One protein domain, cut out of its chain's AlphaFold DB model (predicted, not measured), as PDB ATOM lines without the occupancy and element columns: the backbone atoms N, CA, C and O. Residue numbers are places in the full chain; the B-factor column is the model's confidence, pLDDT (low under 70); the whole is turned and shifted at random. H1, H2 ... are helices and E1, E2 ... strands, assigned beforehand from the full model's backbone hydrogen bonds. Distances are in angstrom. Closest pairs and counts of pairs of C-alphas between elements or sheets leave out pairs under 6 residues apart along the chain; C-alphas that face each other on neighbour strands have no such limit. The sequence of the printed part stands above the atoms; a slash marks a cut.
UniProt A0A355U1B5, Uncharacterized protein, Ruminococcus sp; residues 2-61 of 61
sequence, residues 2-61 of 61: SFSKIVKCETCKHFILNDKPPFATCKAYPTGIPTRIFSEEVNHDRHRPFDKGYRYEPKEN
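This is residues 2 to 61 of the 61 residues of an uncharacterized protein of Ruminococcus sp (UniProt A0A355U1B5). With little regular structure, this is a small body made mostly of loops, in which a short two-strand hairpin, E1 and E2, and one short helix, H1, are set; residues 39 to 61 swing out in a wide loop and come back. The 60 printed residues include E1, E2 and H1 in that order, the sheet E1 - E2 being antiparallel. The class is mixed, with only 10 residues in named elements. The whole is compact, with a radius of gyration of the C-alphas of 11.3 A and spans of 31 by 26 by 24 A.

E1, residues 15 to 17, and E2, residues 24 to 26, form an antiparallel hairpin at 152 degrees. N 16 and O 25 are within hydrogen-bond range at 2.9 A, as are N 25 and O 16 at 2.9 A. H1, residues 35 to 38, is apart from E1; it is too short for an O i to N i+4 pair, and its one O i to N i+3 pair is within range.

E1 begins at C-alpha 15 (66.095, 112.939, 141.942) and measures 6.7 A; E2 measures 7.1 A. H1, 4.9 A long, ends at C-alpha 38 (72.419, 118.671, 147.421).

The C-alphas farthest apart, of Ser 2 and Pro 49, are 34.3 A apart. The printed part has no cut, and both links are short. Confidence is under 70 at residues 2 to 6, 42 to 51 and 61.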
ATOM      1  N   SER A   2      61.223 133.857 153.414       39.09
ATOM      2  CA  SER A   2      62.524 133.401 152.927       39.09
ATOM      3  C   SER A   2      62.284 132.599 151.655       39.09
ATOM      4  O   SER A   2      61.580 131.595 151.694       39.09
ATOM      5  N   PHE A   3      62.799 133.078 150.524       41.31
ATOM      6  CA  PHE A   3      62.790 132.337 149.270       41.31
ATOM      7  C   PHE A   3      63.591 131.053 149.495       41.31
ATOM      8  O   PHE A   3      64.822 131.087 149.512       41.31
ATOM      9  N   SER A   4      62.903 129.936 149.742       46.06
ATOM     10  CA  SER A   4      63.511 128.610 149.705       46.06
ATOM     11  C   SER A   4      64.056 128.434 148.299       46.06
ATOM     12  O   SER A   4      63.305 128.241 147.347       46.06
ATOM     13  N   LYS A   5      65.362 128.643 148.153       54.47
ATOM     14  CA  LYS A   5      66.080 128.468 146.900       54.47
ATOM     15  C   LYS A   5      65.842 127.023 146.472       54.47
ATOM     16  O   LYS A   5      66.339 126.118 147.135       54.47
ATOM     17  N   ILE A   6      65.011 126.828 145.448       61.88
ATOM     18  CA  ILE A   6      64.714 125.501 144.910       61.88
ATOM     19  C   ILE A   6      66.053 124.929 144.451       61.88
ATOM     20  O   ILE A   6      66.663 125.441 143.512       61.88
ATOM     21  N   VAL A   7      66.541 123.923 145.168       77.12
ATOM     22  CA  VAL A   7      67.794 123.248 144.836       77.12
ATOM     23  C   VAL A   7      67.573 122.455 143.553       77.12
ATOM     24  O   VAL A   7      66.593 121.716 143.450       77.12
ATOM     25  N   LYS A   8      68.489 122.551 142.577       79.69
ATOM     26  CA  LYS A   8      68.378 121.843 141.282       79.69
ATOM     27  C   LYS A   8      68.084 120.350 141.396       79.69
ATOM     28  O   LYS A   8      67.546 119.759 140.467       79.69
ATOM     29  N   CYS A   9      68.440 119.712 142.511       85.25
ATOM     30  CA  CYS A   9      68.062 118.325 142.756       85.25
ATOM     31  C   CYS A   9      66.538 118.136 142.664       85.25
ATOM     32  O   CYS A   9      66.090 117.260 141.939       85.25
ATOM     33  N   GLU A  10      65.732 118.988 143.295       85.88
ATOM     34  CA  GLU A  10      64.268 118.838 143.328       85.88
ATOM     35  C   GLU A  10      63.627 118.941 141.936       85.88
ATOM     36  O   GLU A  10      62.649 118.241 141.641       85.88
ATOM     37  N   THR A  11      64.240 119.738 141.056       87.12
ATOM     38  CA  THR A  11      63.827 119.917 139.659       87.12
ATOM     39  C   THR A  11      64.474 118.922 138.699       87.12
ATOM     40  O   THR A  11      64.186 118.980 137.511       87.12
ATOM     41  N   CYS A  12      65.331 118.004 139.154       87.62
ATOM     42  CA  CYS A  12      66.041 117.051 138.297       87.62
ATOM     43  C   CYS A  12      65.278 115.727 138.152       87.62
ATOM     44  O   CYS A  12      64.833 115.142 139.139       87.62
ATOM     45  N   LYS A  13      65.202 115.170 136.940       89.69
ATOM     46  CA  LYS A  13      64.529 113.889 136.655       89.69
ATOM     47  C   LYS A  13      65.163 112.679 137.352       89.69
ATOM     48  O   LYS A  13      64.538 111.631 137.469       89.69
ATOM     49  N   HIS A  14      66.421 112.803 137.778       89.25
ATOM     50  CA  HIS A  14      67.159 111.732 138.456       89.25
ATOM     51  C   HIS A  14      67.026 111.777 139.977       89.25
ATOM     52  O   HIS A  14      67.568 110.897 140.647       89.25
ATOM     53  N   PHE A  15      66.344 112.789 140.517       89.56
ATOM     54  CA  PHE A  15      66.095 112.939 141.942       89.56
ATOM     55  C   PHE A  15      64.915 112.088 142.394       89.56
ATOM     56  O   PHE A  15      63.833 112.136 141.806       89.56
ATOM     57  N   ILE A  16      65.141 111.328 143.460       90.31
ATOM     58  CA  ILE A  16      64.202 110.364 144.019       90.31
ATOM     59  C   ILE A  16      64.007 110.711 145.495       90.31
ATOM     60  O   ILE A  16      64.958 110.672 146.281       90.31
ATOM     61  N   LEU A  17      62.768 111.043 145.856       89.81
ATOM     62  CA  LEU A  17      62.329 111.167 147.244       89.81
ATOM     63  C   LEU A  17      61.944 109.782 147.759       89.81
ATOM     64  O   LEU A  17      61.220 109.054 147.084       89.81
ATOM     65  N   ASN A  18      62.435 109.434 148.945       87.75
ATOM     66  CA  ASN A  18      62.151 108.164 149.598       87.75
ATOM     67  C   ASN A  18      61.395 108.409 150.905       87.75
ATOM     68  O   ASN A  18      61.733 109.317 151.663       87.75
ATOM     69  N   ASP A  19      60.461 107.518 151.235       89.62
ATOM     70  CA  ASP A  19      59.725 107.560 152.508       89.62
ATOM     71  C   ASP A  19      60.575 107.109 153.712       89.62
ATOM     72  O   ASP A  19      60.172 107.239 154.868       89.62
ATOM     73  N   LYS A  20      61.762 106.541 153.454       89.88
ATOM     74  CA  LYS A  20      62.703 106.024 154.458       89.88
ATOM     75  C   LYS A  20      64.106 106.598 154.232       89.88
ATOM     76  O   LYS A  20      64.439 106.938 153.096       89.88
ATOM     77  N   PRO A  21      64.960 106.662 155.272       85.19
ATOM     78  CA  PRO A  21      66.356 107.044 155.114       85.19
ATOM     79  C   PRO A  21      67.093 106.156 154.090       85.19
ATOM     80  O   PRO A  21      66.956 104.933 154.159       85.19
ATOM     81  N   PRO A  22      67.919 106.732 153.196       85.19
ATOM     82  CA  PRO A  22      68.092 108.168 152.962       85.19
ATOM     83  C   PRO A  22      66.871 108.786 152.255       85.19
ATOM     84  O   PRO A  22      66.521 108.378 151.152       85.19
ATOM     85  N   PHE A  23      66.269 109.821 152.861       86.38
ATOM     86  CA  PHE A  23      65.029 110.470 152.389       86.38
ATOM     87  C   PHE A  23      65.132 111.091 150.985       86.38
ATOM     88  O   PHE A  23      64.123 111.362 150.341       86.38
ATOM     89  N   ALA A  24      66.353 111.308 150.498       87.06
ATOM     90  CA  ALA A  24      66.631 111.827 149.170       87.06
ATOM     91  C   ALA A  24      67.819 111.088 148.546       87.06
ATOM     92  O   ALA A  24      68.913 111.013 149.121       87.06
ATOM     93  N   THR A  25      67.610 110.564 147.343       91.69
ATOM     94  CA  THR A  25      68.625 109.858 146.553       91.69
ATOM     95  C   THR A  25      68.645 110.366 145.118       91.69
ATOM     96  O   THR A  25      67.733 111.046 144.651       91.69
ATOM     97  N   CYS A  26      69.728 110.055 144.413       88.25
ATOM     98  CA  CYS A  26      69.882 110.321 142.989       88.25
ATOM     99  C   CYS A  26      70.429 109.058 142.321       88.25
ATOM    100  O   CYS A  26      71.156 108.302 142.962       88.25
ATOM    101  N   LYS A  27      70.171 108.840 141.030       86.94
ATOM    102  CA  LYS A  27      70.766 107.703 140.298       86.94
ATOM    103  C   LYS A  27      72.305 107.669 140.357       86.94
ATOM    104  O   LYS A  27      72.887 106.588 140.396       86.94
ATOM    105  N   ALA A  28      72.967 108.827 140.444       85.81
ATOM    106  CA  ALA A  28      74.415 108.912 140.684       85.81
ATOM    107  C   ALA A  28      74.814 108.533 142.128       85.81
ATOM    108  O   ALA A  28      75.875 107.940 142.362       85.81
ATOM    109  N   TYR A  29      73.933 108.819 143.092       86.50
ATOM    110  CA  TYR A  29      74.137 108.672 144.535       86.50
ATOM    111  C   TYR A  29      73.022 107.809 145.168       86.50
ATOM    112  O   TYR A  29      72.174 108.329 145.901       86.50
ATOM    113  N   PRO A  30      72.994 106.488 144.888       86.06
ATOM    114  CA  PRO A  30      71.925 105.597 145.351       86.06
ATOM    115  C   PRO A  30      71.920 105.398 146.874       86.06
ATOM    116  O   PRO A  30      70.892 105.075 147.451       86.06
ATOM    117  N   THR A  31      73.053 105.623 147.539       88.38
ATOM    118  CA  THR A  31      73.197 105.528 149.001       88.38
ATOM    119  C   THR A  31      72.851 106.832 149.729       88.38
ATOM    120  O   THR A  31      73.061 106.926 150.935       88.38
ATOM    121  N   GLY A  32      72.353 107.845 149.014       87.44
ATOM    122  CA  GLY A  32      72.034 109.169 149.550       87.44
ATOM    123  C   GLY A  32      72.895 110.265 148.928       87.44
ATOM    124  O   GLY A  32      74.080 110.067 148.660       87.44
ATOM    125  N   ILE A  33      72.285 111.426 148.687       85.94
ATOM    126  CA  ILE A  33      72.969 112.583 148.099       85.94
ATOM    127  C   ILE A  33      73.797 113.282 149.189       85.94
ATOM    128  O   ILE A  33      73.230 113.702 150.197       85.94
ATOM    129  N   PRO A  34      75.120 113.453 149.013       85.62
ATOM    130  CA  PRO A  34      75.933 114.221 149.951       85.62
ATOM    131  C   PRO A  34      75.427 115.661 150.090       85.62
ATOM    132  O   PRO A  34      75.110 116.296 149.086       85.62
ATOM    133  N   THR A  35      75.431 116.222 151.303       83.19
ATOM    134  CA  THR A  35      74.893 117.571 151.563       83.19
ATOM    135  C   THR A  35      75.511 118.639 150.665       83.19
ATOM    136  O   THR A  35      74.764 119.395 150.066       83.19
ATOM    137  N   ARG A  36      76.839 118.633 150.472       81.50
ATOM    138  CA  ARG A  36      77.558 119.558 149.565       81.50
ATOM    139  C   ARG A  36      77.085 119.501 148.106       81.50
ATOM    140  O   ARG A  36      77.193 120.458 147.352       81.50
ATOM    141  N   ILE A  37      76.592 118.341 147.681       80.25
ATOM    142  CA  ILE A  37      76.045 118.150 146.339       80.25
ATOM    143  C   ILE A  37      74.604 118.649 146.301       80.25
ATOM    144  O   ILE A  37      74.225 119.386 145.397       80.25
ATOM    145  N   PHE A  38      73.813 118.263 147.303       80.94
ATOM    146  CA  PHE A  38      72.419 118.671 147.421       80.94
ATOM    147  C   PHE A  38      72.270 120.195 147.549       80.94
ATOM    148  O   PHE A  38      71.384 120.770 146.931       80.94
ATOM    149  N   SER A  39      73.176 120.852 148.281       79.00
ATOM    150  CA  SER A  39      73.223 122.303 148.497       79.00
ATOM    151  C   SER A  39      73.805 123.103 147.328       79.00
ATOM    152  O   SER A  39      74.033 124.303 147.475       79.00
ATOM    153  N   GLU A  40      74.076 122.458 146.188       77.00
ATOM    154  CA  GLU A  40      74.660 123.080 144.992       77.00
ATOM    155  C   GLU A  40      76.043 123.723 145.210       77.00
ATOM    156  O   GLU A  40      76.488 124.528 144.389       77.00
ATOM    157  N   GLU A  41      76.772 123.348 146.269       74.25
ATOM    158  CA  GLU A  41      78.190 123.720 146.425       74.25
ATOM    159  C   GLU A  41      79.017 123.147 145.261       74.25
ATOM    160  O   GLU A  41      79.984 123.744 144.784       74.25
ATOM    161  N   VAL A  42      78.577 121.996 144.741       68.12
ATOM    162  CA  VAL A  42      79.086 121.388 143.516       68.12
ATOM    163  C   VAL A  42      78.064 121.560 142.393       68.12
ATOM    164  O   VAL A  42      77.000 120.948 142.399       68.12
ATOM    165  N   ASN A  43      78.408 122.362 141.383       68.81
ATOM    166  CA  ASN A  43      77.577 122.508 140.190       68.81
ATOM    167  C   ASN A  43      77.682 121.254 139.284       68.81
ATOM    168  O   ASN A  43      78.764 120.956 138.760       68.81
ATOM    169  N   HIS A  44      76.548 120.566 139.093       67.12
ATOM    170  CA  HIS A  44      76.356 119.371 138.253       67.12
ATOM    171  C   HIS A  44      75.857 119.652 136.818       67.12
ATOM    172  O   HIS A  44      75.469 118.734 136.093       67.12
ATOM    173  N   ASP A  45      75.895 120.904 136.357       66.06
ATOM    174  CA  ASP A  45      75.651 121.251 134.945       66.06
ATOM    175  C   ASP A  45      76.791 120.753 134.029       66.06
ATOM    176  O   ASP A  45      76.629 120.535 132.822       66.06
ATOM    177  N   ARG A  46      77.988 120.569 134.596       65.06
ATOM    178  CA  ARG A  46      79.196 120.149 133.875       65.06
ATOM    179  C   ARG A  46      79.498 118.683 134.165       65.06
ATOM    180  O   ARG A  46      79.304 118.235 135.286       65.06
ATOM    181  N   HIS A  47      80.022 117.961 133.170       60.22
ATOM    182  CA  HIS A  47      80.553 116.613 133.391       60.22
ATOM    183  C   HIS A  47      81.597 116.645 134.509       60.22
ATOM    184  O   HIS A  47      82.629 117.308 134.374       60.22
ATOM    185  N   ARG A  48      81.348 115.895 135.584       65.25
ATOM    186  CA  ARG A  48      82.369 115.555 136.570       65.25
ATOM    187  C   ARG A  48      82.594 114.043 136.579       65.25
ATOM    188  O   ARG A  48      81.638 113.287 136.407       65.25
ATOM    189  N   PRO A  49      83.837 113.582 136.825       62.84
ATOM    190  CA  PRO A  49      84.157 112.152 136.861       62.84
ATOM    191  C   PRO A  49      83.302 111.364 137.866       62.84
ATOM    192  O   PRO A  49      83.060 110.176 137.686       62.84
ATOM    193  N   PHE A  50      82.837 112.033 138.925       65.44
ATOM    194  CA  PHE A  50      82.143 111.413 140.051       65.44
ATOM    195  C   PHE A  50      80.628 111.252 139.862       65.44
ATOM    196  O   PHE A  50      80.009 110.540 140.647       65.44
ATOM    197  N   ASP A  51      80.034 111.818 138.807       65.62
ATOM    198  CA  ASP A  51      78.577 111.758 138.596       65.62
ATOM    199  C   ASP A  51      78.101 110.465 137.918       65.62
ATOM    200  O   ASP A  51      76.927 110.326 137.573       65.62
ATOM    201  N   LYS A  52      79.001 109.487 137.730       70.69
ATOM    202  CA  LYS A  52      78.709 108.172 137.124       70.69
ATOM    203  C   LYS A  52      77.974 108.268 135.776       70.69
ATOM    204  O   LYS A  52      77.194 107.387 135.430       70.69
ATOM    205  N   GLY A  53      78.210 109.350 135.031       75.75
ATOM    206  CA  GLY A  53      77.575 109.622 133.737       75.75
ATOM    207  C   GLY A  53      76.197 110.294 133.804       75.75
ATOM    208  O   GLY A  53      75.643 110.606 132.754       75.75
ATOM    209  N   TYR A  54      75.649 110.562 134.992       76.88
ATOM    210  CA  TYR A  54      74.401 111.310 135.138       76.88
ATOM    211  C   TYR A  54      74.668 112.816 135.139       76.88
ATOM    212  O   TYR A  54      75.630 113.291 135.734       76.88
ATOM    213  N   ARG A  55      73.800 113.584 134.481       78.06
ATOM    214  CA  ARG A  55      73.853 115.054 134.470       78.06
ATOM    215  C   ARG A  55      72.568 115.616 135.049       78.06
ATOM    216  O   ARG A  55      71.576 114.896 135.171       78.06
ATOM    217  N   TYR A  56      72.582 116.901 135.385       81.81
ATOM    218  CA  TYR A  56      71.330 117.606 135.613       81.81
ATOM    219  C   TYR A  56      70.470 117.534 134.348       81.81
ATOM    220  O   TYR A  56      70.889 117.963 133.274       81.81
ATOM    221  N   GLU A  57      69.269 116.992 134.495       85.25
ATOM    222  CA  GLU A  57      68.262 116.958 133.447       85.25
ATOM    223  C   GLU A  57      66.945 117.383 134.095       85.25
ATOM    224  O   GLU A  57      66.490 116.686 135.007       85.25
ATOM    225  N   PRO A  58      66.367 118.534 133.716       86.31
ATOM    226  CA  PRO A  58      65.162 119.036 134.359       86.31
ATOM    227  C   PRO A  58      64.006 118.042 134.184       86.31
ATOM    228  O   PRO A  58      63.883 117.399 133.141       86.31
ATOM    229  N   LYS A  59      63.151 117.918 135.201       82.88
ATOM    230  CA  LYS A  59      61.801 117.379 135.034       82.88
ATOM    231  C   LYS A  59      61.099 118.355 134.094       82.88
ATOM    232  O   LYS A  59      60.983 119.533 134.427       82.88
ATOM    233  N   GLU A  60      60.753 117.902 132.897       71.88
ATOM    234  CA  GLU A  60      59.935 118.699 131.985       71.88
ATOM    235  C   GLU A  60      58.641 119.095 132.715       71.88
ATOM    236  O   GLU A  60      58.134 118.319 133.531       71.88
ATOM    237  N   ASN A  61      58.196 120.335 132.507       50.50
ATOM    238  CA  ASN A  61      57.001 120.892 133.146       50.50
ATOM    239  C   ASN A  61      55.723 120.297 132.547       50.50
ATOM    240  O   ASN A  61      55.710 120.104 131.310       50.50
TER     241      ASN A  61